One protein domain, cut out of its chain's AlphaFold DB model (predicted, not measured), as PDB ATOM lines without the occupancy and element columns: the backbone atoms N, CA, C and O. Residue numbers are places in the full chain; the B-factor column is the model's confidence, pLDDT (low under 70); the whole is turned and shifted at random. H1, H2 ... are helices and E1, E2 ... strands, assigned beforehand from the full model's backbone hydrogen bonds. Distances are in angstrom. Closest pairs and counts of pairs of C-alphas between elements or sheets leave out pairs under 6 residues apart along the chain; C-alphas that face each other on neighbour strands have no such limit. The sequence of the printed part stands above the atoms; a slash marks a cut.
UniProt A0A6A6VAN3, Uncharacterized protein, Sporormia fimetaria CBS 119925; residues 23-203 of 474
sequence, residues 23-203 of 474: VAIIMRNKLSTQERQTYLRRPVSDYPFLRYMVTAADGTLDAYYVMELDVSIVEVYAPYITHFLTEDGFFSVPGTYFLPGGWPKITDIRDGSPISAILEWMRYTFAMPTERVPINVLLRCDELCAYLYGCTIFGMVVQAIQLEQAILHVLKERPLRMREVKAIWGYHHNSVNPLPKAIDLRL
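This is residues 23 to 203 of the 474 residues of an uncharacterized protein of Sporormia fimetaria CBS 119925 (UniProt A0A6A6VAN3). Picture the helix H5 in the middle, running between two small sheets: the two-stranded ribbon of E1 and E5 on one side and the three-stranded sheet of E3, E2 and E4 on the other. Toward one end of the long axis three helices gather, with H7 and H8 each packing on H6, and H7 also covering E1; toward the other end sits the short H1. The printed part has 181 residues with eight named helices and five named strands, in the order E1 H1 E2 E3 H2 H3 E4 H4 H5 E5 H6 H7 H8. The class is mixed, helices and strands; the sheet E3 E2 E4 is mixed, and E1 and E5 are antiparallel. The whole is compact, with a radius of gyration of the C-alphas of 16.5 A and spans of 49 by 37 by 29 A.

Start at E1, residues 23 to 28, and look across to E5, residues 132 to 138: they are antiparallel, at 149 degrees, with N 25 and O 135 within hydrogen-bond range at 2.8 A. H1, residues 33 to 40, is close but not clearly touching H5, residues 114 to 127; the C-alphas of Arg 36 and Phe 126 are closest, 7.3 A apart. Next, E2, residues 50 to 55, and E3, residues 61 to 66, form an antiparallel hairpin, with N 64 and O 52 at 2.8 A. On the other side of E2 look for E4, residues 91 to 93, parallel to it, with N 53 and O 91 at 2.9 A. H5 is on one face of this sheet, making two layers, a helix over a sheet, at a height of 10.4 A; it runs along the strands, 2 degrees from E2 on the local plane. H2, residues 71 to 77, touches H5 about perpendicular, at 88 degrees, closest at the C-alphas of Tyr 77 and Met 122, 6.9 A. H2 and H3, residues 81 to 84, touch only at the corner, only just, with 3 pairs of C-alphas within 8 A. H2, H3 and H4, residues 95 to 98, each only graze the sheet E3 E2 E4. Between H5 and the ribbon, the closest C-alphas of H5 and E5 are those of Thr 125 and Val 133, 5.7 A. The hub is H6, residues 141 to 153, which H5 touches with residues 114 to 118 alone, the C-alphas of Pro 114 and Tyr 147 being closest at 5.5 A. H6 and H7, residues 157 to 173, form a helical hairpin at a shallow tilt of 16 degrees, opposite ways, closest at the C-alphas of Leu 148 and Ala 160, 5.2 A. H8, residues 178 to 189, touches H6 at a shallow tilt of 26 degrees, the same way, closest at the C-alphas of Asp 142 and Glu 180, 4.6 A. The closest C-alphas of E1 and H7 are those of Ile 25 and Gln 162, 6.3 A. H7 and H8 are apart. Every O i to N i+4 pair is within hydrogen-bond range in H1, H5, H6, H7 and H8; H2 has 1 of 3, beside 2 of 4 O i to N i+3 pairs, and H3 and H4 are too short for an O i to N i+4 pair.

Find C-alpha 23 at (119.097, 148.995, 179.972), where E1 begins; it is 15.9 A long from first to last C-alpha. Further on, H1 measures 10.3 A, E2 15.5 A, E3 15.7 A, H2 10.1 A, H3 5.5 A, E4 6.9 A and H4 5.0 A. Find C-alpha 114 at (120.530, 164.136, 174.993); from there H5 runs 20.1 A to C-alpha 127. E5 follows with 19.2 A, H6 with 18.0 A and H7, the longest helix by residues, with 24.6 A. H8, 16.4 A long, ends at C-alpha 189, at (101.711, 166.697, 176.427).

The two C-alphas farthest apart are those of Pro 43 and Pro 175, at 50.5 A. The printed part has no cut. The link from H4 to H5, residues 99 to 113, is long, and residues 190 to 203 form another long stretch with no named element. The mean pLDDT of the printed part is 81.1; in the B-factor column, look for values under 70 at 46 residues, among them 44 to 63, 97 to 109 and 191 to 198.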
ATOM      1  N   VAL A  23     119.684 149.784 181.060       92.25
ATOM      2  CA  VAL A  23     119.097 148.995 179.972       92.25
ATOM      3  C   VAL A  23     119.937 149.152 178.709       92.25
ATOM      4  O   VAL A  23     120.448 150.234 178.428       92.25
ATOM      5  N   ALA A  24     120.091 148.067 177.953       95.06
ATOM      6  CA  ALA A  24     120.789 148.081 176.678       95.06
ATOM      7  C   ALA A  24     119.821 148.461 175.546       95.06
ATOM      8  O   ALA A  24     118.944 147.676 175.186       95.06
ATOM      9  N   ILE A  25     120.007 149.641 174.957       96.19
ATOM     10  CA  ILE A  25     119.373 150.028 173.695       96.19
ATOM     11  C   ILE A  25     120.225 149.468 172.560       96.19
ATOM     12  O   ILE A  25     121.404 149.796 172.431       96.19
ATOM     13  N   ILE A  26     119.651 148.603 171.732       97.19
ATOM     14  CA  ILE A  26     120.369 147.985 170.621       97.19
ATOM     15  C   ILE A  26     120.357 148.930 169.421       97.19
ATOM     16  O   ILE A  26     119.308 149.251 168.843       97.19
ATOM     17  N   MET A  27     121.552 149.331 169.001       96.06
ATOM     18  CA  MET A  27     121.779 149.960 167.709       96.06
ATOM     19  C   MET A  27     122.296 148.915 166.721       96.06
ATOM     20  O   MET A  27     123.200 148.133 167.023       96.06
ATOM     21  N   ARG A  28     121.692 148.875 165.529       94.06
ATOM     22  CA  ARG A  28     122.157 148.031 164.426       94.06
ATOM     23  C   ARG A  28     123.073 148.858 163.541       94.06
ATOM     24  O   ARG A  28     122.666 149.904 163.036       94.06
ATOM     25  N   ASN A  29     124.285 148.376 163.332       89.88
ATOM     26  CA  ASN A  29     125.174 148.929 162.337       89.88
ATOM     27  C   ASN A  29     124.635 148.581 160.941       89.88
ATOM     28  O   ASN A  29     124.479 147.405 160.614       89.88
ATOM     29  N   LYS A  30     124.285 149.599 160.146       89.00
ATOM     30  CA  LYS A  30     123.680 149.406 158.818       89.00
ATOM     31  C   LYS A  30     124.716 149.344 157.687       89.00
ATOM     32  O   LYS A  30     124.334 149.084 156.554       89.00
ATOM     33  N   LEU A  31     125.998 149.576 157.988       87.38
ATOM     34  CA  LEU A  31     127.103 149.506 157.030       87.38
ATOM     35  C   LEU A  31     127.910 148.224 157.247       87.38
ATOM     36  O   LEU A  31     128.224 147.841 158.383       87.38
ATOM     37  N   SER A  32     128.298 147.572 156.153       88.31
ATOM     38  CA  SER A  32     129.134 146.375 156.212       88.31
ATOM     39  C   SER A  32     130.483 146.675 156.869       88.31
ATOM     40  O   SER A  32     131.002 147.794 156.835       88.31
ATOM     41  N   THR A  33     131.105 145.653 157.456       86.69
ATOM     42  CA  THR A  33     132.439 145.785 158.062       86.69
ATOM     43  C   THR A  33     133.481 146.295 157.056       86.69
ATOM     44  O   THR A  33     134.389 147.029 157.440       86.69
ATOM     45  N   GLN A  34     133.335 145.973 155.764       87.31
ATOM     46  CA  GLN A  34     134.224 146.453 154.703       87.31
ATOM     47  C   GLN A  34     134.023 147.942 154.385       87.31
ATOM     48  O   GLN A  34     135.007 148.674 154.266       87.31
ATOM     49  N   GLU A  35     132.779 148.415 154.271       86.88
ATOM     50  CA  GLU A  35     132.494 149.845 154.068       86.88
ATOM     51  C   GLU A  35     133.032 150.665 155.239       86.88
ATOM     52  O   GLU A  35     133.746 151.646 155.037       86.88
ATOM     53  N   ARG A  36     132.794 150.208 156.473       87.00
ATOM     54  CA  ARG A  36     133.272 150.890 157.683       87.00
ATOM     55  C   ARG A  36     134.787 150.932 157.782       87.00
ATOM     56  O   ARG A  36     135.332 151.987 158.081       87.00
ATOM     57  N   GLN A  37     135.480 149.841 157.456       84.50
ATOM     58  CA  GLN A  37     136.941 149.870 157.342       84.50
ATOM     59  C   GLN A  37     137.421 150.796 156.215       84.50
ATOM     60  O   GLN A  37     138.467 151.416 156.363       84.50
ATOM     61  N   THR A  38     136.684 150.913 155.108       85.81
ATOM     62  CA  THR A  38     137.015 151.849 154.019       85.81
ATOM     63  C   THR A  38     136.868 153.307 154.460       85.81
ATOM     64  O   THR A  38     137.719 154.123 154.116       85.81
ATOM     65  N   TYR A  39     135.846 153.633 155.258       81.50
ATOM     66  CA  TYR A  39     135.739 154.934 155.922       81.50
ATOM     67  C   TYR A  39     136.890 155.134 156.916       81.50
ATOM     68  O   TYR A  39     137.717 156.005 156.684       81.50
ATOM     69  N   LEU A  40     137.011 154.284 157.946       80.06
ATOM     70  CA  LEU A  40     137.990 154.397 159.047       80.06
ATOM     71  C   LEU A  40     139.472 154.399 158.616       80.06
ATOM     72  O   LEU A  40     140.342 154.719 159.420       80.06
ATOM     73  N   ARG A  41     139.785 154.016 157.371       82.62
ATOM     74  CA  ARG A  41     141.137 154.101 156.787       82.62
ATOM     75  C   ARG A  41     141.432 155.433 156.090       82.62
ATOM     76  O   ARG A  41     142.569 155.625 155.656       82.62
ATOM     77  N   ARG A  42     140.453 156.331 155.937       78.69
ATOM     78  CA  ARG A  42     140.686 157.676 155.395       78.69
ATOM     79  C   ARG A  42     141.568 158.482 156.363       78.69
ATOM     80  O   ARG A  42     141.430 158.320 157.577       78.69
ATOM     81  N   PRO A  43     142.471 159.342 155.867       74.56
ATOM     82  CA  PRO A  43     143.225 160.254 156.720       74.56
ATOM     83  C   PRO A  43     142.291 161.134 157.558       74.56
ATOM     84  O   PRO A  43     141.287 161.629 157.053       74.56
ATOM     85  N   VAL A  44     142.645 161.398 158.819       67.06
ATOM     86  CA  VAL A  44     141.856 162.276 159.712       67.06
ATOM     87  C   VAL A  44     141.717 163.702 159.146       67.06
ATOM     88  O   VAL A  44     140.739 164.382 159.431       67.06
ATOM     89  N   SER A  45     142.652 164.139 158.293       67.88
ATOM     90  CA  SER A  45     142.583 165.403 157.541       67.88
ATOM     91  C   SER A  45     141.431 165.486 156.539       67.88
ATOM     92  O   SER A  45     141.037 166.589 156.169       67.88
ATOM     93  N   ASP A  46     140.915 164.341 156.095       65.81
ATOM     94  CA  ASP A  46     139.981 164.232 154.972       65.81
ATOM     95  C   ASP A  46     138.530 164.068 155.461       65.81
ATOM     96  O   ASP A  46     137.600 163.981 154.658       65.81
ATOM     97  N   TYR A  47     138.331 164.026 156.782       61.38
ATOM     98  CA  TYR A  47     137.023 163.985 157.422       61.38
ATOM     99  C   TYR A  47     136.503 165.401 157.708       61.38
ATOM    100  O   TYR A  47     137.087 166.114 158.533       61.38
ATOM    101  N   PRO A  48     135.363 165.813 157.128       61.28
ATOM    102  CA  PRO A  48     134.611 166.938 157.657       61.28
ATOM    103  C   PRO A  48     133.980 166.511 158.992       61.28
ATOM    104  O   PRO A  48     132.938 165.862 159.029       61.28
ATOM    105  N   PHE A  49     134.631 166.864 160.103       65.62
ATOM    106  CA  PHE A  49     134.082 166.653 161.446       65.62
ATOM    107  C   PHE A  49     132.665 167.229 161.544       65.62
ATOM    108  O   PHE A  49     132.473 168.412 161.241       65.62
ATOM    109  N   LEU A  50     131.700 166.443 162.034       63.47
ATOM    110  CA  LEU A  50     130.368 166.946 162.349       63.47
ATOM    111  C   LEU A  50     130.477 168.033 163.427       63.47
ATOM    112  O   LEU A  50     130.715 167.769 164.609       63.47
ATOM    113  N   ARG A  51     130.289 169.281 163.001       61.97
ATOM    114  CA  ARG A  51     130.176 170.431 163.893       61.97
ATOM    115  C   ARG A  51     128.722 170.536 164.317       61.97
ATOM    116  O   ARG A  51     127.874 170.871 163.489       61.97
ATOM    117  N   TYR A  52     128.453 170.229 165.582       68.88
ATOM    118  CA  TYR A  52     127.131 170.373 166.165       68.88
ATOM    119  C   TYR A  52     127.034 171.697 166.922       68.88
ATOM    120  O   TYR A  52     127.872 172.001 167.768       68.88
ATOM    121  N   MET A  53     125.997 172.477 166.644       63.44
ATOM    122  CA  MET A  53     125.645 173.663 167.413       63.44
ATOM    123  C   MET A  53     124.290 173.446 168.087       63.44
ATOM    124  O   MET A  53     123.260 173.308 167.422       63.44
ATOM    125  N   VAL A  54     124.291 173.440 169.421       62.44
ATOM    126  CA  VAL A  54     123.072 173.659 170.197       62.44
ATOM    127  C   VAL A  54     122.858 175.168 170.208       62.44
ATOM    128  O   VAL A  54     123.653 175.905 170.793       62.44
ATOM    129  N   THR A  55     121.784 175.644 169.583       59.50
ATOM    130  CA  THR A  55     121.250 176.949 169.999       59.50
ATOM    131  C   THR A  55     120.504 176.720 171.304       59.50
ATOM    132  O   THR A  55     119.651 175.842 171.375       59.50
ATOM    133  N   ALA A  56     120.824 177.465 172.352       58.38
ATOM    134  CA  ALA A  56     119.960 177.565 173.516       58.38
ATOM    135  C   ALA A  56     118.793 178.512 173.199       58.38
ATOM    136  O   ALA A  56     118.850 179.328 172.276       58.38
ATOM    137  N   ALA A  57     117.705 178.417 173.960       53.59
ATOM    138  CA  ALA A  57     116.506 179.214 173.700       53.59
ATOM    139  C   ALA A  57     116.629 180.708 174.074       53.59
ATOM    140  O   ALA A  57     115.755 181.492 173.714       53.59
ATOM    141  N   ASP A  58     117.705 181.115 174.754       58.16
ATOM    142  CA  ASP A  58     118.097 182.522 174.931       58.16
ATOM    143  C   ASP A  58     118.986 183.049 173.783       58.16
ATOM    144  O   ASP A  58     119.383 184.214 173.785       58.16
ATOM    145  N   GLY A  59     119.286 182.204 172.789       58.41
ATOM    146  CA  GLY A  59     120.163 182.516 171.663       58.41
ATOM    147  C   GLY A  59     121.652 182.292 171.935       58.41
ATOM    148  O   GLY A  59     122.459 182.554 171.040       58.41
ATOM    149  N   THR A  60     122.048 181.805 173.119       61.28
ATOM    150  CA  THR A  60     123.437 181.375 173.342       61.28
ATOM    151  C   THR A  60     123.768 180.137 172.500       61.28
ATOM    152  O   THR A  60     122.893 179.353 172.128       61.28
ATOM    153  N   LEU A  61     125.038 180.006 172.112       57.84
ATOM    154  CA  LEU A  61     125.514 178.993 171.173       57.84
ATOM    155  C   LEU A  61     126.560 178.109 171.842       57.84
ATOM    156  O   LEU A  61     127.719 178.511 171.958       57.84
ATOM    157  N   ASP A  62     126.165 176.890 172.201       64.75
ATOM    158  CA  ASP A  62     127.109 175.857 172.615       64.75
ATOM    159  C   ASP A  62     127.479 174.997 171.400       64.75
ATOM    160  O   ASP A  62     126.681 174.208 170.883       64.75
ATOM    161  N   ALA A  63     128.713 175.167 170.926       62.97
ATOM    162  CA  ALA A  63     129.282 174.368 169.848       62.97
ATOM    163  C   ALA A  63     130.001 173.136 170.418       62.97
ATOM    164  O   ALA A  63     130.994 173.259 171.138       62.97
ATOM    165  N   TYR A  64     129.527 171.949 170.045       70.00
ATOM    166  CA  TYR A  64     130.123 170.665 170.397       70.00
ATOM    167  C   TYR A  64     130.738 170.005 169.157       70.00
ATOM    168  O   TYR A  64     130.167 170.007 168.064       70.00
ATOM    169  N   TYR A  65     131.911 169.405 169.337       67.38
ATOM    170  CA  TYR A  65     132.615 168.673 168.287       67.38
ATOM    171  C   TYR A  65     132.557 167.181 168.595       67.38
ATOM    172  O   TYR A  65     133.237 166.709 169.505       67.38
ATOM    173  N   VAL A  66     131.770 166.440 167.816       71.62
ATOM    174  CA  VAL A  66     131.796 164.976 167.845       71.62
ATOM    175  C   VAL A  66     132.860 164.539 166.843       71.62
ATOM    176  O   VAL A  66     132.657 164.619 165.631       71.62
ATOM    177  N   MET A  67     134.042 164.163 167.339       72.00
ATOM    178  CA  MET A  67     135.142 163.744 166.463       72.00
ATOM    179  C   MET A  67     134.757 162.493 165.665       72.00
ATOM    180  O   MET A  67     133.949 161.700 166.129       72.00
ATOM    181  N   GLU A  68     135.366 162.285 164.493       73.31
ATOM    182  CA  GLU A  68     135.247 161.039 163.699       73.31
ATOM    183  C   GLU A  68     133.824 160.685 163.215       73.31
ATOM    184  O   GLU A  68     133.627 159.643 162.587       73.31
ATOM    185  N   LEU A  69     132.838 161.549 163.463       80.50
ATOM    186  CA  LEU A  69     131.477 161.418 162.966       80.50
ATOM    187  C   LEU A  69     131.293 162.360 161.770       80.50
ATOM    188  O   LEU A  69     131.550 163.557 161.867       80.50
ATOM    189  N   ASP A  70     130.874 161.798 160.640       82.69
ATOM    190  CA  ASP A  70     130.633 162.482 159.363       82.69
ATOM    191  C   ASP A  70     129.121 162.502 159.082       82.69
ATOM    192  O   ASP A  70     128.415 161.565 159.463       82.69
ATOM    193  N   VAL A  71     128.613 163.538 158.407       83.62
ATOM    194  CA  VAL A  71     127.181 163.667 158.068       83.62
ATOM    195  C   VAL A  71     126.642 162.413 157.368       83.62
ATOM    196  O   VAL A  71     125.603 161.895 157.773       83.62
ATOM    197  N   SER A  72     127.385 161.857 156.406       84.25
ATOM    198  CA  SER A  72     127.002 160.640 155.674       84.25
ATOM    199  C   SER A  72     126.947 159.391 156.562       84.25
ATOM    200  O   SER A  72     126.178 158.469 156.291       84.25
ATOM    201  N   ILE A  73     127.715 159.354 157.657       86.88
ATOM    202  CA  ILE A  73     127.607 158.303 158.675       86.88
ATOM    203  C   ILE A  73     126.339 158.518 159.504       86.88
ATOM    204  O   ILE A  73     125.660 157.547 159.836       86.88
ATOM    205  N   VAL A  74     125.988 159.763 159.836       88.81
ATOM    206  CA  VAL A  74     124.809 160.038 160.670       88.81
ATOM    207  C   VAL A  74     123.497 159.838 159.923       88.81
ATOM    208  O   VAL A  74     122.588 159.242 160.496       88.81
ATOM    209  N   GLU A  75     123.398 160.241 158.656       90.06
ATOM    210  CA  GLU A  75     122.215 160.014 157.802       90.06
ATOM    211  C   GLU A  75     121.791 158.536 157.773       90.06
ATOM    212  O   GLU A  75     120.602 158.211 157.780       90.06
ATOM    213  N   VAL A  76     122.765 157.621 157.836       90.38
ATOM    214  CA  VAL A  76     122.516 156.179 157.938       90.38
ATOM    215  C   VAL A  76     121.746 155.825 159.216       90.38
ATOM    216  O   VAL A  76     120.888 154.942 159.176       90.38
ATOM    217  N   TYR A  77     121.997 156.482 160.350       92.38
ATOM    218  CA  TYR A  77     121.316 156.207 161.625       92.38
ATOM    219  C   TYR A  77     120.073 157.077 161.860       92.38
ATOM    220  O   TYR A  77     119.090 156.560 162.395       92.38
ATOM    221  N   ALA A  78     120.104 158.342 161.438       93.44
ATOM    222  CA  ALA A  78     119.111 159.384 161.689       93.44
ATOM    223  C   ALA A  78     118.550 159.950 160.369       93.44
ATOM    224  O   ALA A  78     119.087 160.932 159.850       93.44
ATOM    225  N   PRO A  79     117.456 159.380 159.824       90.56
ATOM    226  CA  PRO A  79     116.897 159.789 158.532       90.56
ATOM    227  C   PRO A  79     116.510 161.269 158.433       90.56
ATOM    228  O   PRO A  79     116.470 161.811 157.333       90.56
ATOM    229  N   TYR A  80     116.217 161.922 159.561       90.06
ATOM    230  CA  TYR A  80     115.802 163.326 159.590       90.06
ATOM    231  C   TYR A  80     116.943 164.316 159.847       90.06
ATOM    232  O   TYR A  80     116.674 165.514 159.922       90.06
ATOM    233  N   ILE A  81     118.209 163.877 159.964       87.06
ATOM    234  CA  ILE A  81     119.299 164.805 160.315       87.06
ATOM    235  C   ILE A  81     119.510 165.919 159.279       87.06
ATOM    236  O   ILE A  81     119.861 167.039 159.645       87.06
ATOM    237  N   THR A  82     119.218 165.657 158.005       87.38
ATOM    238  CA  THR A  82     119.341 166.636 156.914       87.38
ATOM    239  C   THR A  82     118.476 167.881 157.115       87.38
ATOM    240  O   THR A  82     118.871 168.962 156.693       87.38
ATOM    241  N   HIS A  83     117.353 167.782 157.837       86.31
ATOM    242  CA  HIS A  83     116.504 168.930 158.186       86.31
ATOM    243  C   HIS A  83     117.134 169.894 159.207       86.31
ATOM    244  O   HIS A  83     116.602 170.979 159.438       86.31
ATOM    245  N   PHE A  84     118.250 169.495 159.817       84.62
ATOM    246  CA  PHE A  84     119.013 170.260 160.801       84.62
ATOM    247  C   PHE A  84     120.393 170.669 160.264       84.62
ATOM    248  O   PHE A  84     121.178 171.280 160.988       84.62
ATOM    249  N   LEU A  85     120.718 170.330 159.013       84.38
ATOM    250  CA  LEU A  85     121.920 170.825 158.352       84.38
ATOM    251  C   LEU A  85     121.663 172.239 157.827       84.38
ATOM    252  O   LEU A  85     120.693 172.501 157.118       84.38
ATOM    253  N   THR A  86     122.555 173.153 158.184       82.12
ATOM    254  CA  THR A  86     122.640 174.494 157.593       82.12
ATOM    255  C   THR A  86     123.251 174.431 156.190       82.12
ATOM    256  O   THR A  86     123.913 173.453 155.841       82.12
ATOM    257  N   GLU A  87     123.083 175.492 155.394       78.06
ATOM    258  CA  GLU A  87     123.704 175.609 154.060       78.06
ATOM    259  C   GLU A  87     125.242 175.491 154.115       78.06
ATOM    260  O   GLU A  87     125.856 174.928 153.213       78.06
ATOM    261  N   ASP A  88     125.851 175.932 155.222       73.81
ATOM    262  CA  ASP A  88     127.286 175.822 155.513       73.81
ATOM    263  C   ASP A  88     127.719 174.424 156.023       73.81
ATOM    264  O   ASP A  88     128.872 174.227 156.415       73.81
ATOM    265  N   GLY A  89     126.808 173.445 156.074       69.62
ATOM    266  CA  GLY A  89     127.082 172.067 156.499       69.62
ATOM    267  C   GLY A  89     127.213 171.851 158.013       69.62
ATOM    268  O   GLY A  89     127.531 170.744 158.447       69.62
ATOM    269  N   PHE A  90     126.959 172.870 158.842       77.06
ATOM    270  CA  PHE A  90     126.869 172.696 160.296       77.06
ATOM    271  C   PHE A  90     125.538 172.044 160.656       77.06
ATOM    272  O   PHE A  90     124.486 172.478 160.179       77.06
ATOM    273  N   PHE A  91     125.578 171.059 161.546       81.81
ATOM    274  CA  PHE A  91     124.387 170.484 162.153       81.81
ATOM    275  C   PHE A  91     123.944 171.397 163.307       81.81
ATOM    276  O   PHE A  91     124.717 171.666 164.226       81.81
ATOM    277  N   SER A  92     122.720 171.915 163.246       82.12
ATOM    278  CA  SER A  92     122.179 172.895 164.189       82.12
ATOM    279  C   SER A  92     120.810 172.448 164.680       82.12
ATOM    280  O   SER A  92     119.881 172.283 163.888       82.12
ATOM    281  N   VAL A  93     120.669 172.271 165.995       78.62
ATOM    282  CA  VAL A  93     119.367 171.990 166.612       78.62
ATOM    283  C   VAL A  93     118.838 173.287 167.236       78.62
ATOM    284  O   VAL A  93     119.473 173.830 168.146       78.62
ATOM    285  N   PRO A  94     117.688 173.801 166.752       75.12
ATOM    286  CA  PRO A  94     116.978 174.927 167.342       75.12
ATOM    287  C   PRO A  94     116.735 174.795 168.850       75.12
ATOM    288  O   PRO A  94     116.149 173.821 169.320       75.12
ATOM    289  N   GLY A  95     117.083 175.834 169.605       70.31
ATOM    290  CA  GLY A  95     116.836 175.917 171.046       70.31
ATOM    291  C   GLY A  95     115.363 175.905 171.422       70.31
ATOM    292  O   GLY A  95     115.024 175.610 172.562       70.31
ATOM    293  N   THR A  96     114.467 176.127 170.461       70.56
ATOM    294  CA  THR A  96     113.034 175.890 170.633       70.56
ATOM    295  C   THR A  96     112.729 174.451 171.053       70.56
ATOM    296  O   THR A  96     111.815 174.261 171.843       70.56
ATOM    297  N   TYR A  97     113.520 173.442 170.668       69.12
ATOM    298  CA  TYR A  97     113.362 172.069 171.184       69.12
ATOM    299  C   TYR A  97     113.747 171.910 172.669       69.12
ATOM    300  O   TYR A  97     113.430 170.893 173.281       69.12
ATOM    301  N   PHE A  98     114.386 172.922 173.261       66.44
ATOM    302  CA  PHE A  98     114.884 172.955 174.639       66.44
ATOM    303  C   PHE A  98     114.513 174.284 175.331       66.44
ATOM    304  O   PHE A  98     115.374 174.966 175.892       66.44
ATOM    305  N   LEU A  99     113.233 174.681 175.254       57.78
ATOM    306  CA  LEU A  99     112.730 175.945 175.825       57.78
ATOM    307  C   LEU A  99     113.174 176.147 177.290       57.78
ATOM    308  O   LEU A  99     113.198 175.178 178.055       57.78
ATOM    309  N   PRO A 100     113.439 177.388 177.750       45.78
ATOM    310  CA  PRO A 100     113.898 177.632 179.112       45.78
ATOM    311  C   PRO A 100     112.772 177.282 180.087       45.78
ATOM    312  O   PRO A 100     111.692 177.865 180.043       45.78
ATOM    313  N   GLY A 101     113.004 176.293 180.949       53.94
ATOM    314  CA  GLY A 101     111.975 175.754 181.843       53.94
ATOM    315  C   GLY A 101     111.018 174.745 181.192       53.94
ATOM    316  O   GLY A 101     110.335 174.030 181.927       53.94
ATOM    317  N   GLY A 102     111.025 174.628 179.861       58.66
ATOM    318  CA  GLY A 102     110.402 173.528 179.134       58.66
ATOM    319  C   GLY A 102     111.118 172.200 179.389       58.66
ATOM    320  O   GLY A 102     112.226 172.151 179.926       58.66
ATOM    321  N   TRP A 103     110.462 171.105 179.021       57.28
ATOM    322  CA  TRP A 103     111.021 169.760 179.117       57.28
ATOM    323  C   TRP A 103     111.341 169.240 177.698       57.28
ATOM    324  O   TRP A 103     110.485 169.421 176.826       57.28
ATOM    325  N   PRO A 104     112.507 168.598 177.453       59.84
ATOM    326  CA  PRO A 104     113.514 168.173 178.435       59.84
ATOM    327  C   PRO A 104     114.458 169.291 178.903       59.84
ATOM    328  O   PRO A 104     115.032 170.028 178.104       59.84
ATOM    329  N   LYS A 105     114.679 169.367 180.222       62.97
ATOM    330  CA  LYS A 105     115.670 170.266 180.828       62.97
ATOM    331  C   LYS A 105     117.067 169.664 180.693       62.97
ATOM    332  O   LYS A 105     117.378 168.678 181.357       62.97
ATOM    333  N   ILE A 106     117.914 170.288 179.872       60.19
ATOM    334  CA  ILE A 106     119.293 169.835 179.606       60.19
ATOM    335  C   ILE A 106     120.115 169.695 180.904       60.19
ATOM    336  O   ILE A 106     120.927 168.785 181.024       60.19
ATOM    337  N   THR A 107     119.871 170.547 181.904       60.22
ATOM    338  CA  THR A 107     120.580 170.550 183.198       60.22
ATOM    339  C   THR A 107     120.363 169.306 184.061       60.22
ATOM    340  O   THR A 107     121.152 169.059 184.970       60.22
ATOM    341  N   ASP A 108     119.294 168.543 183.818       64.44
ATOM    342  CA  ASP A 108     118.826 167.496 184.739       64.44
ATOM    343  C   ASP A 108     119.271 166.080 184.290       64.44
ATOM    344  O   ASP A 108     119.106 165.087 185.018       64.44
ATOM    345  N   ILE A 109     119.863 166.002 183.092       68.56
ATOM    346  CA  ILE A 109     120.391 164.803 182.432       68.56
ATOM    347  C   ILE A 109     121.870 164.660 182.794       68.56
ATOM    348  O   ILE A 109     122.656 165.592 182.623       68.56
ATOM    349  N   ARG A 110     122.273 163.482 183.286       70.62
ATOM    350  CA  ARG A 110     123.644 163.248 183.773       70.62
ATOM    351  C   ARG A 110     124.722 163.487 182.712       70.62
ATOM    352  O   ARG A 110     125.789 163.996 183.042       70.62
ATOM    353  N   ASP A 111     124.425 163.118 181.471       65.75
ATOM    354  CA  ASP A 111     125.362 163.158 180.345       65.75
ATOM    355  C   ASP A 111     125.281 164.492 179.561       65.75
ATOM    356  O   ASP A 111     125.869 164.634 178.489       65.75
ATOM    357  N   GLY A 112     124.559 165.489 180.093       72.81
ATOM    358  CA  GLY A 112     124.371 166.801 179.474       72.81
ATOM    359  C   GLY A 112     123.279 166.800 178.401       72.81
ATOM    360  O   GLY A 112     122.113 166.535 178.681       72.81
ATOM    361  N   SER A 113     123.625 167.140 177.156       78.69
ATOM    362  CA  SER A 113     122.636 167.201 176.070       78.69
ATOM    363  C   SER A 113     122.257 165.798 175.574       78.69
ATOM    364  O   SER A 113     123.149 165.049 175.161       78.69
ATOM    365  N   PRO A 114     120.954 165.447 175.489       83.88
ATOM    366  CA  PRO A 114     120.530 164.136 174.993       83.88
ATOM    367  C   PRO A 114     120.934 163.931 173.527       83.88
ATOM    368  O   PRO A 114     121.211 162.811 173.112       83.88
ATOM    369  N   ILE A 115     121.046 165.020 172.759       85.94
ATOM    370  CA  ILE A 115     121.528 164.991 171.378       85.94
ATOM    371  C   ILE A 115     123.003 164.591 171.312       85.94
ATOM    372  O   ILE A 115     123.364 163.736 170.507       85.94
ATOM    373  N   SER A 116     123.852 165.165 172.173       83.38
ATOM    374  CA  SER A 116     125.281 164.831 172.201       83.38
ATOM    375  C   SER A 116     125.497 163.361 172.554       83.38
ATOM    376  O   SER A 116     126.320 162.699 171.927       83.38
ATOM    377  N   ALA A 117     124.725 162.833 173.510       88.12
ATOM    378  CA  ALA A 117     124.753 161.414 173.851       88.12
ATOM    379  C   ALA A 117     124.347 160.536 172.654       88.12
ATOM    380  O   ALA A 117     125.074 159.610 172.309       88.12
ATOM    381  N   ILE A 118     123.245 160.855 171.966       91.94
ATOM    382  CA  ILE A 118     122.770 160.086 170.803       91.94
ATOM    383  C   ILE A 118     123.779 160.107 169.638       91.94
ATOM    384  O   ILE A 118     123.995 159.072 169.003       91.94
ATOM    385  N   LEU A 119     124.445 161.237 169.378       90.00
ATOM    386  CA  LEU A 119     125.525 161.311 168.383       90.00
ATOM    387  C   LEU A 119     126.728 160.435 168.780       90.00
ATOM    388  O   LEU A 119     127.267 159.708 167.944       90.00
ATOM    389  N   GLU A 120     127.107 160.423 170.061       89.31
ATOM    390  CA  GLU A 120     128.124 159.500 170.580       89.31
ATOM    391  C   GLU A 120     127.693 158.028 170.463       89.31
ATOM    392  O   GLU A 120     128.517 157.176 170.126       89.31
ATOM    393  N   TRP A 121     126.405 157.704 170.637       93.69
ATOM    394  CA  TRP A 121     125.895 156.346 170.407       93.69
ATOM    395  C   TRP A 121     126.063 155.914 168.945       93.69
ATOM    396  O   TRP A 121     126.435 154.767 168.681       93.69
ATOM    397  N   MET A 122     125.832 156.821 167.988       93.56
ATOM    398  CA  MET A 122     126.056 156.569 166.558       93.56
ATOM    399  C   MET A 122     127.542 156.373 166.253       93.56
ATOM    400  O   MET A 122     127.899 155.382 165.614       93.56
ATOM    401  N   ARG A 123     128.412 157.260 166.760       90.69
ATOM    402  CA  ARG A 123     129.873 157.161 166.605       90.69
ATOM    403  C   ARG A 123     130.406 155.840 167.163       90.69
ATOM    404  O   ARG A 123     131.121 155.115 166.470       90.69
ATOM    405  N   TYR A 124     130.002 155.487 168.382       91.62
ATOM    406  CA  TYR A 124     130.366 154.226 169.023       91.62
ATOM    407  C   TYR A 124     129.840 153.015 168.238       91.62
ATOM    408  O   TYR A 124     130.601 152.094 167.940       91.62
ATOM    409  N   THR A 125     128.568 153.036 167.822       93.25
ATOM    410  CA  THR A 125     127.971 151.966 167.003       93.25
ATOM    411  C   THR A 125     128.724 151.766 165.694       93.25
ATOM    412  O   THR A 125     128.956 150.625 165.289       93.25
ATOM    413  N   PHE A 126     129.112 152.856 165.033       91.50
ATOM    414  CA  PHE A 126     129.857 152.826 163.780       91.50
ATOM    415  C   PHE A 126     131.240 152.176 163.953       91.50
ATOM    416  O   PHE A 126     131.589 151.266 163.190       91.50
ATOM    417  N   ALA A 127     131.984 152.592 164.983       89.50
ATOM    418  CA  ALA A 127     133.321 152.088 165.299       89.50
ATOM    419  C   ALA A 127     133.333 150.612 165.746       89.50
ATOM    420  O   ALA A 127     134.286 149.883 165.458       89.50
ATOM    421  N   MET A 128     132.283 150.147 166.428       91.81
ATOM    422  CA  MET A 128     132.200 148.778 166.944       91.81
ATOM    423  C   MET A 128     132.046 147.743 165.816       91.81
ATOM    424  O   MET A 128     131.153 147.871 164.981       91.81
ATOM    425  N   PRO A 129     132.868 146.674 165.760       87.38
ATOM    426  CA  PRO A 129     132.891 145.756 164.617       87.38
ATOM    427  C   PRO A 129     131.605 144.929 164.461       87.38
ATOM    428  O   PRO A 129     131.300 144.502 163.346       87.38
ATOM    429  N   THR A 130     130.848 144.719 165.542       91.06
ATOM    430  CA  THR A 130     129.627 143.907 165.563       91.06
ATOM    431  C   THR A 130     128.452 144.579 164.849       91.06
ATOM    432  O   THR A 130     128.317 145.798 164.825       91.06
ATOM    433  N   GLU A 131     127.558 143.769 164.277       91.62
ATOM    434  CA  GLU A 131     126.343 144.270 163.619       91.62
ATOM    435  C   GLU A 131     125.330 144.841 164.624       91.62
ATOM    436  O   GLU A 131     124.626 145.803 164.331       91.62
ATOM    437  N   ARG A 132     125.248 144.257 165.823       94.81
ATOM    438  CA  ARG A 132     124.427 144.755 166.930       94.81
ATOM    439  C   ARG A 132     125.352 145.292 168.013       94.81
ATOM    440  O   ARG A 132     126.293 144.606 168.416       94.81
ATOM    441  N   VAL A 133     125.079 146.511 168.462       94.94
ATOM    442  CA  VAL A 133     125.869 147.224 169.466       94.94
ATOM    443  C   VAL A 133     124.930 147.624 170.605       94.94
ATOM    444  O   VAL A 133     123.975 148.366 170.359       94.94
ATOM    445  N   PRO A 134     125.132 147.107 171.829       95.75
ATOM    446  CA  PRO A 134     124.353 147.516 172.988       95.75
ATOM    447  C   PRO A 134     124.865 148.855 173.523       95.75
ATOM    448  O   PRO A 134     126.046 149.004 173.835       95.75
ATOM    449  N   ILE A 135     123.958 149.817 173.662       94.06
ATOM    450  CA  ILE A 135     124.196 151.107 174.305       94.06
ATOM    451  C   ILE A 135     123.534 151.076 175.681       94.06
ATOM    452  O   ILE A 135     122.311 151.021 175.780       94.06
ATOM    453  N   ASN A 136     124.328 151.096 176.749       92.69
ATOM    454  CA  ASN A 136     123.798 151.053 178.111       92.69
ATOM    455  C   ASN A 136     123.356 152.452 178.557       92.69
ATOM    456  O   ASN A 136     124.194 153.331 178.747       92.69
ATOM    457  N   VAL A 137     122.052 152.638 178.764       90.44
ATOM    458  CA  VAL A 137     121.450 153.880 179.281       90.44
ATOM    459  C   VAL A 137     120.864 153.639 180.669       90.44
ATOM    460  O   VAL A 137     120.452 152.522 180.987       90.44
ATOM    461  N   LEU A 138     120.828 154.657 181.526       89.56
ATOM    462  CA  LEU A 138     120.318 154.519 182.894       89.56
ATOM    463  C   LEU A 138     118.791 154.328 182.913       89.56
ATOM    464  O   LEU A 138     118.058 154.964 182.157       89.56
ATOM    465  N   LEU A 139     118.292 153.493 183.831       89.50
ATOM    466  CA  LEU A 139     116.859 153.243 184.060       89.50
ATOM    467  C   LEU A 139     116.193 154.377 184.873       89.50
ATOM    468  O   LEU A 139     115.585 154.174 185.932       89.50
ATOM    469  N   ARG A 140     116.343 155.597 184.355       91.00
ATOM    470  CA  ARG A 140     115.793 156.864 184.844       91.00
ATOM    471  C   ARG A 140     114.793 157.382 183.819       91.00
ATOM    472  O   ARG A 140     115.193 157.716 182.710       91.00
ATOM    473  N   CYS A 141     113.510 157.466 184.159       92.31
ATOM    474  CA  CYS A 141     112.489 157.857 183.184       92.31
ATOM    475  C   CYS A 141     112.669 159.292 182.674       92.31
ATOM    476  O   CYS A 141     112.323 159.574 181.534       92.31
ATOM    477  N   ASP A 142     113.255 160.186 183.472       90.06
ATOM    478  CA  ASP A 142     113.576 161.543 183.033       90.06
ATOM    479  C   ASP A 142     114.666 161.592 181.947       90.06
ATOM    480  O   ASP A 142     114.527 162.343 180.983       90.06
ATOM    481  N   GLU A 143     115.690 160.741 182.044       90.31
ATOM    482  CA  GLU A 143     116.723 160.590 181.007       90.31
ATOM    483  C   GLU A 143     116.211 159.778 179.806       90.31
ATOM    484  O   GLU A 143     116.394 160.194 178.663       90.31
ATOM    485  N   LEU A 144     115.502 158.666 180.042       93.44
ATOM    486  CA  LEU A 144     114.915 157.835 178.982       93.44
ATOM    487  C   LEU A 144     113.939 158.627 178.106       93.44
ATOM    488  O   LEU A 144     114.003 158.511 176.884       93.44
ATOM    489  N   CYS A 145     113.075 159.460 178.696       92.25
ATOM    490  CA  CYS A 145     112.195 160.340 177.929       92.25
ATOM    491  C   CYS A 145     113.004 161.376 177.126       92.25
ATOM    492  O   CYS A 145     112.677 161.629 175.969       92.25
ATOM    493  N   ALA A 146     114.078 161.951 177.680       89.31
ATOM    494  CA  ALA A 146     114.903 162.922 176.954       89.31
ATOM    495  C   ALA A 146     115.636 162.289 175.755       89.31
ATOM    496  O   ALA A 146     115.701 162.891 174.681       89.31
ATOM    497  N   TYR A 147     116.124 161.054 175.907       92.25
ATOM    498  CA  TYR A 147     116.668 160.273 174.797       92.25
ATOM    499  C   TYR A 147     115.593 159.885 173.779       92.25
ATOM    500  O   TYR A 147     115.830 159.991 172.579       92.25
ATOM    501  N   LEU A 148     114.394 159.508 174.235       93.06
ATOM    502  CA  LEU A 148     113.255 159.203 173.367       93.06
ATOM    503  C   LEU A 148     112.900 160.417 172.498       93.06
ATOM    504  O   LEU A 148     112.768 160.277 171.286       93.06
ATOM    505  N   TYR A 149     112.853 161.613 173.087       89.88
ATOM    506  CA  TYR A 149     112.633 162.869 172.370       89.88
ATOM    507  C   TYR A 149     113.695 163.127 171.290       89.88
ATOM    508  O   TYR A 149     113.344 163.400 170.141       89.88
ATOM    509  N   GLY A 150     114.983 162.959 171.611       89.50
ATOM    510  CA  GLY A 150     116.068 163.078 170.630       89.50
ATOM    511  C   GLY A 150     115.993 162.031 169.508       89.50
ATOM    512  O   GLY A 150     116.144 162.368 168.334       89.50
ATOM    513  N   CYS A 151     115.689 160.773 169.838       92.81
ATOM    514  CA  CYS A 151     115.483 159.715 168.847       92.81
ATOM    515  C   CYS A 151     114.282 160.003 167.933       92.81
ATOM    516  O   CYS A 151     114.379 159.773 166.727       92.81
ATOM    517  N   THR A 152     113.182 160.538 168.472       90.31
ATOM    518  CA  THR A 152     112.004 160.958 167.697       90.31
ATOM    519  C   THR A 152     112.352 162.100 166.739       90.31
ATOM    520  O   THR A 152     112.095 161.970 165.544       90.31
ATOM    521  N   ILE A 153     113.034 163.154 167.211       87.25
ATOM    522  CA  ILE A 153     113.536 164.268 166.376       87.25
ATOM    523  C   ILE A 153     114.370 163.762 165.187       87.25
ATOM    524  O   ILE A 153     114.242 164.266 164.073       87.25
ATOM    525  N   PHE A 154     115.194 162.736 165.401       90.38
ATOM    526  CA  PHE A 154     116.070 162.158 164.379       90.38
ATOM    527  C   PHE A 154     115.447 161.066 163.502       90.38
ATOM    528  O   PHE A 154     116.112 160.578 162.584       90.38
ATOM    529  N   GLY A 155     114.196 160.667 163.747       91.31
ATOM    530  CA  GLY A 155     113.551 159.578 163.006       91.31
ATOM    531  C   GLY A 155     114.108 158.191 163.347       91.31
ATOM    532  O   GLY A 155     113.987 157.248 162.563       91.31
ATOM    533  N   MET A 156     114.729 158.033 164.519       94.06
ATOM    534  CA  MET A 156     115.310 156.777 165.008       94.06
ATOM    535  C   MET A 156     114.235 155.865 165.624       94.06
ATOM    536  O   MET A 156     114.317 155.473 166.789       94.06
ATOM    537  N   VAL A 157     113.210 155.518 164.838       92.81
ATOM    538  CA  VAL A 157     111.987 154.826 165.302       92.81
ATOM    539  C   VAL A 157     112.288 153.543 166.095       92.81
ATOM    540  O   VAL A 157     111.674 153.282 167.125       92.81
ATOM    541  N   VAL A 158     113.281 152.756 165.668       94.25
ATOM    542  CA  VAL A 158     113.657 151.492 166.335       94.25
ATOM    543  C   VAL A 158     114.275 151.725 167.720       94.25
ATOM    544  O   VAL A 158     114.117 150.896 168.613       94.25
ATOM    545  N   GLN A 159     114.984 152.836 167.924       96.25
ATOM    546  CA  GLN A 159     115.544 153.207 169.227       96.25
ATOM    547  C   GLN A 159     114.472 153.847 170.115       96.25
ATOM    548  O   GLN A 159     114.409 153.525 171.299       96.25
ATOM    549  N   ALA A 160     113.573 154.653 169.537       94.81
ATOM    550  CA  ALA A 160     112.410 155.199 170.234       94.81
ATOM    551  C   ALA A 160     111.533 154.089 170.851       94.81
ATOM    552  O   ALA A 160     111.276 154.105 172.053       94.81
ATOM    553  N   ILE A 161     111.180 153.052 170.080       94.62
ATOM    554  CA  ILE A 161     110.392 151.906 170.580       94.62
ATOM    555  C   ILE A 161     111.103 151.176 171.737       94.62
ATOM    556  O   ILE A 161     110.462 150.795 172.716       94.62
ATOM    557  N   GLN A 162     112.428 151.002 171.672       96.75
ATOM    558  CA  GLN A 162     113.194 150.369 172.758       96.75
ATOM    559  C   GLN A 162     113.226 151.229 174.033       96.75
ATOM    560  O   GLN A 162     113.120 150.700 175.140       96.75
ATOM    561  N   LEU A 163     113.332 152.553 173.890       96.44
ATOM    562  CA  LEU A 163     113.264 153.494 175.012       96.44
ATOM    563  C   LEU A 163     111.863 153.510 175.644       96.44
ATOM    564  O   LEU A 163     111.747 153.508 176.867       96.44
ATOM    565  N   GLU A 164     110.801 153.427 174.840       96.31
ATOM    566  CA  GLU A 164     109.425 153.268 175.329       96.31
ATOM    567  C   GLU A 164     109.217 151.968 176.114       96.31
ATOM    568  O   GLU A 164     108.629 151.987 177.198       96.31
ATOM    569  N   GLN A 165     109.757 150.846 175.630       96.31
ATOM    570  CA  GLN A 165     109.735 149.573 176.360       96.31
ATOM    571  C   GLN A 165     110.478 149.668 177.703       96.31
ATOM    572  O   GLN A 165     109.986 149.158 178.714       96.31
ATOM    573  N   ALA A 166     111.617 150.367 177.746       96.06
ATOM    574  CA  ALA A 166     112.346 150.625 178.986       96.06
ATOM    575  C   ALA A 166     111.552 151.502 179.971       96.06
ATOM    576  O   ALA A 166     111.486 151.180 181.158       96.06
ATOM    577  N   ILE A 167     110.901 152.569 179.494       96.44
ATOM    578  CA  ILE A 167     110.027 153.431 180.311       96.44
ATOM    579  C   ILE A 167     108.856 152.615 180.877       96.44
ATOM    580  O   ILE A 167     108.583 152.676 182.077       96.44
ATOM    581  N   LEU A 168     108.205 151.793 180.045       96.06
ATOM    582  CA  LEU A 168     107.110 150.914 180.463       96.06
ATOM    583  C   LEU A 168     107.547 149.882 181.515       96.06
ATOM    584  O   LEU A 168     106.755 149.539 182.391       96.06
ATOM    585  N   HIS A 169     108.785 149.390 181.444       94.56
ATOM    586  CA  HIS A 169     109.357 148.514 182.466       94.56
ATOM    587  C   HIS A 169     109.574 149.268 183.786       94.56
ATOM    588  O   HIS A 169     109.029 148.854 184.806       94.56
ATOM    589  N   VAL A 170     110.249 150.426 183.776       94.25
ATOM    590  CA  VAL A 170     110.455 151.241 184.996       94.25
ATOM    591  C   VAL A 170     109.128 151.585 185.682       94.25
ATOM    592  O   VAL A 170     109.029 151.493 186.905       94.25
ATOM    593  N   LEU A 171     108.098 151.921 184.898       94.94
ATOM    594  CA  LEU A 171     106.748 152.222 185.382       94.94
ATOM    595  C   LEU A 171     106.047 151.057 186.093       94.94
ATOM    596  O   LEU A 171     105.155 151.307 186.907       94.94
ATOM    597  N   LYS A 172     106.417 149.812 185.782       92.19
ATOM    598  CA  LYS A 172     105.868 148.599 186.407       92.19
ATOM    599  C   LYS A 172     106.668 148.171 187.638       92.19
ATOM    600  O   LYS A 172     106.062 147.742 188.611       92.19
ATOM    601  N   GLU A 173     107.993 148.309 187.604       89.94
ATOM    602  CA  GLU A 173     108.876 147.772 188.653       89.94
ATOM    603  C   GLU A 173     109.055 148.686 189.873       89.94
ATOM    604  O   GLU A 173     109.330 148.191 190.966       89.94
ATOM    605  N   ARG A 174     108.973 150.020 189.723       89.81
ATOM    606  CA  ARG A 174     109.278 150.932 190.841       89.81
ATOM    607  C   ARG A 174     108.460 152.222 190.865       89.81
ATOM    608  O   ARG A 174     108.115 152.742 189.805       89.81
ATOM    609  N   PRO A 175     108.239 152.822 192.050       88.81
ATOM    610  CA  PRO A 175     107.744 154.192 192.150       88.81
ATOM    611  C   PRO A 175     108.641 155.185 191.391       88.81
ATOM    612  O   PRO A 175     109.878 155.100 191.417       88.81
ATOM    613  N   LEU A 176     108.008 156.149 190.726       90.75
ATOM    614  CA  LEU A 176     108.682 157.296 190.120       90.75
ATOM    615  C   LEU A 176     109.092 158.344 191.165       90.75
ATOM    616  O   LEU A 176     108.477 158.470 192.224       90.75
ATOM    617  N   ARG A 177     110.099 159.159 190.836       89.44
ATOM    618  CA  ARG A 177     110.381 160.436 191.524       89.44
ATOM    619  C   ARG A 177     109.670 161.603 190.846       89.44
ATOM    620  O   ARG A 177     109.378 161.537 189.652       89.44
ATOM    621  N   MET A 178     109.480 162.720 191.550       89.25
ATOM    622  CA  MET A 178     108.709 163.860 191.024       89.25
ATOM    623  C   MET A 178     109.254 164.424 189.695       89.25
ATOM    624  O   MET A 178     108.485 164.805 188.812       89.25
ATOM    625  N   ARG A 179     110.580 164.423 189.502       87.62
ATOM    626  CA  ARG A 179     111.212 164.809 188.225       87.62
ATOM    627  C   ARG A 179     110.843 163.882 187.060       87.62
ATOM    628  O   ARG A 179     110.645 164.347 185.945       87.62
ATOM    629  N   GLU A 180     110.695 162.586 187.328       91.62
ATOM    630  CA  GLU A 180     110.320 161.575 186.336       91.62
ATOM    631  C   GLU A 180     108.830 161.668 185.996       91.62
ATOM    632  O   GLU A 180     108.454 161.530 184.836       91.62
ATOM    633  N   VAL A 181     107.998 161.987 186.994       92.19
ATOM    634  CA  VAL A 181     106.574 162.304 186.812       92.19
ATOM    635  C   VAL A 181     106.399 163.504 185.878       92.19
ATOM    636  O   VAL A 181     105.671 163.412 184.889       92.19
ATOM    637  N   LYS A 182     107.129 164.600 186.137       90.06
ATOM    638  CA  LYS A 182     107.151 165.791 185.267       90.06
ATOM    639  C   LYS A 182     107.666 165.464 183.857       90.06
ATOM    640  O   LYS A 182     107.128 165.994 182.891       90.06
ATOM    641  N   ALA A 183     108.660 164.582 183.728       89.69
ATOM    642  CA  ALA A 183     109.239 164.199 182.440       89.69
ATOM    643  C   ALA A 183     108.300 163.358 181.561       89.69
ATOM    644  O   ALA A 183     108.103 163.692 180.397       89.69
ATOM    645  N   ILE A 184     107.690 162.302 182.112       92.75
ATOM    646  CA  ILE A 184     106.745 161.441 181.377       92.75
ATOM    647  C   ILE A 184     105.515 162.245 180.945       92.75
ATOM    648  O   ILE A 184     105.090 162.164 179.791       92.75
ATOM    649  N   TRP A 185     104.973 163.064 181.852       91.81
ATOM    650  CA  TRP A 185     103.841 163.932 181.541       91.81
ATOM    651  C   TRP A 185     104.195 164.983 180.486       91.81
ATOM    652  O   TRP A 185     103.444 165.158 179.526       91.81
ATOM    653  N   GLY A 186     105.361 165.622 180.630       87.88
ATOM    654  CA  GLY A 186     105.896 166.590 179.677       87.88
ATOM    655  C   GLY A 186     106.094 165.991 178.287       87.88
ATOM    656  O   GLY A 186     105.628 166.578 177.319       87.88
ATOM    657  N   TYR A 187     106.688 164.800 178.167       88.50
ATOM    658  CA  TYR A 187     106.848 164.127 176.873       88.50
ATOM    659  C   TYR A 187     105.500 163.819 176.196       88.50
ATOM    660  O   TYR A 187     105.373 163.990 174.986       88.50
ATOM    661  N   HIS A 188     104.477 163.404 176.957       88.94
ATOM    662  CA  HIS A 188     103.159 163.106 176.384       88.94
ATOM    663  C   HIS A 188     102.375 164.360 175.951       88.94
ATOM    664  O   HIS A 188     101.618 164.290 174.984       88.94
ATOM    665  N   HIS A 189     102.532 165.493 176.648       82.75
ATOM    666  CA  HIS A 189     101.711 166.697 176.427       82.75
ATOM    667  C   HIS A 189     102.429 167.831 175.682       82.75
ATOM    668  O   HIS A 189     101.756 168.690 175.113       82.75
ATOM    669  N   ASN A 190     103.765 167.830 175.607       73.12
ATOM    670  CA  ASN A 190     104.538 168.795 174.818       73.12
ATOM    671  C   ASN A 190     104.505 168.443 173.318       73.12
ATOM    672  O   ASN A 190     105.537 168.248 172.678       73.12
ATOM    673  N   SER A 191     103.305 168.430 172.738       55.41
ATOM    674  CA  SER A 191     103.081 168.436 171.286       55.41
ATOM    675  C   SER A 191     103.438 169.784 170.638       55.41
ATOM    676  O   SER A 191     103.465 169.906 169.415       55.41
ATOM    677  N   VAL A 192     103.708 170.810 171.453       51.72
ATOM    678  CA  VAL A 192     103.810 172.213 171.037       51.72
ATOM    679  C   VAL A 192     105.264 172.668 170.933       51.72
ATOM    680  O   VAL A 192     105.719 173.567 171.633       51.72
ATOM    681  N   ASN A 193     105.983 172.079 169.984       54.91
ATOM    682  CA  ASN A 193     107.010 172.814 169.258       54.91
ATOM    683  C   ASN A 193     106.836 172.505 167.771       54.91
ATOM    684  O   ASN A 193     106.926 171.333 167.400       54.91
ATOM    685  N   PRO A 194     106.569 173.509 166.915       54.59
ATOM    686  CA  PRO A 194     106.468 173.277 165.487       54.59
ATOM    687  C   PRO A 194     107.852 172.900 164.965       54.59
ATOM    688  O   PRO A 194     108.715 173.752 164.750       54.59
ATOM    689  N   LEU A 195     108.041 171.604 164.744       62.16
ATOM    690  CA  LEU A 195     109.095 171.099 163.879       62.16
ATOM    691  C   LEU A 195     108.995 171.780 162.503       62.16
ATOM    692  O   LEU A 195     107.909 172.242 162.122       62.16
ATOM    693  N   PRO A 196     110.093 171.860 161.727       61.91
ATOM    694  CA  PRO A 196     110.012 172.318 160.348       61.91
ATOM    695  C   PRO A 196     108.899 171.548 159.631       61.91
ATOM    696  O   PRO A 196     108.862 170.321 159.682       61.91
ATOM    697  N   LYS A 197     107.993 172.284 158.967       61.78
ATOM    698  CA  LYS A 197     106.697 171.810 158.423       61.78
ATOM    699  C   LYS A 197     106.763 170.590 157.483       61.78
ATOM    700  O   LYS A 197     105.726 170.115 157.040       61.78
ATOM    701  N   ALA A 198     107.965 170.135 157.139       62.16
ATOM    702  CA  ALA A 198     108.241 168.951 156.343       62.16
ATOM    703  C   ALA A 198     108.220 167.630 157.142       62.16
ATOM    704  O   ALA A 198     108.140 166.579 156.512       62.16
ATOM    705  N   ILE A 199     108.303 167.655 158.482       70.25
ATOM    706  CA  ILE A 199     108.362 166.433 159.305       70.25
ATOM    707  C   ILE A 199     107.085 166.269 160.139       70.25
ATOM    708  O   ILE A 199     106.894 166.956 161.143       70.25
ATOM    709  N   ASP A 200     106.229 165.323 159.747       69.06
ATOM    710  CA  ASP A 200     105.075 164.876 160.542       69.06
ATOM    711  C   ASP A 200     105.538 163.921 161.658       69.06
ATOM    712  O   ASP A 200     105.426 162.696 161.559       69.06
ATOM    713  N   LEU A 201     106.137 164.479 162.716       69.88
ATOM    714  CA  LEU A 201     106.434 163.716 163.928       69.88
ATOM    715  C   LEU A 201     105.238 163.745 164.870       69.88
ATOM    716  O   LEU A 201     104.895 164.776 165.453       69.88
ATOM    717  N   ARG A 202     104.685 162.560 165.120       70.19
ATOM    718  CA  ARG A 202     103.780 162.329 166.243       70.19
ATOM    719  C   ARG A 202     104.571 162.395 167.548       70.19
ATOM    720  O   ARG A 202     105.176 161.411 167.965       70.19
ATOM    721  N   LEU A 203     104.577 163.568 168.174       72.69
ATOM    722  CA  LEU A 203     105.070 163.750 169.538       72.69
ATOM    723  C   LEU A 203     104.092 163.102 170.531       72.69
ATOM    724  O   LEU A 203     102.881 163.306 170.443       72.69
TER     725      LEU A 203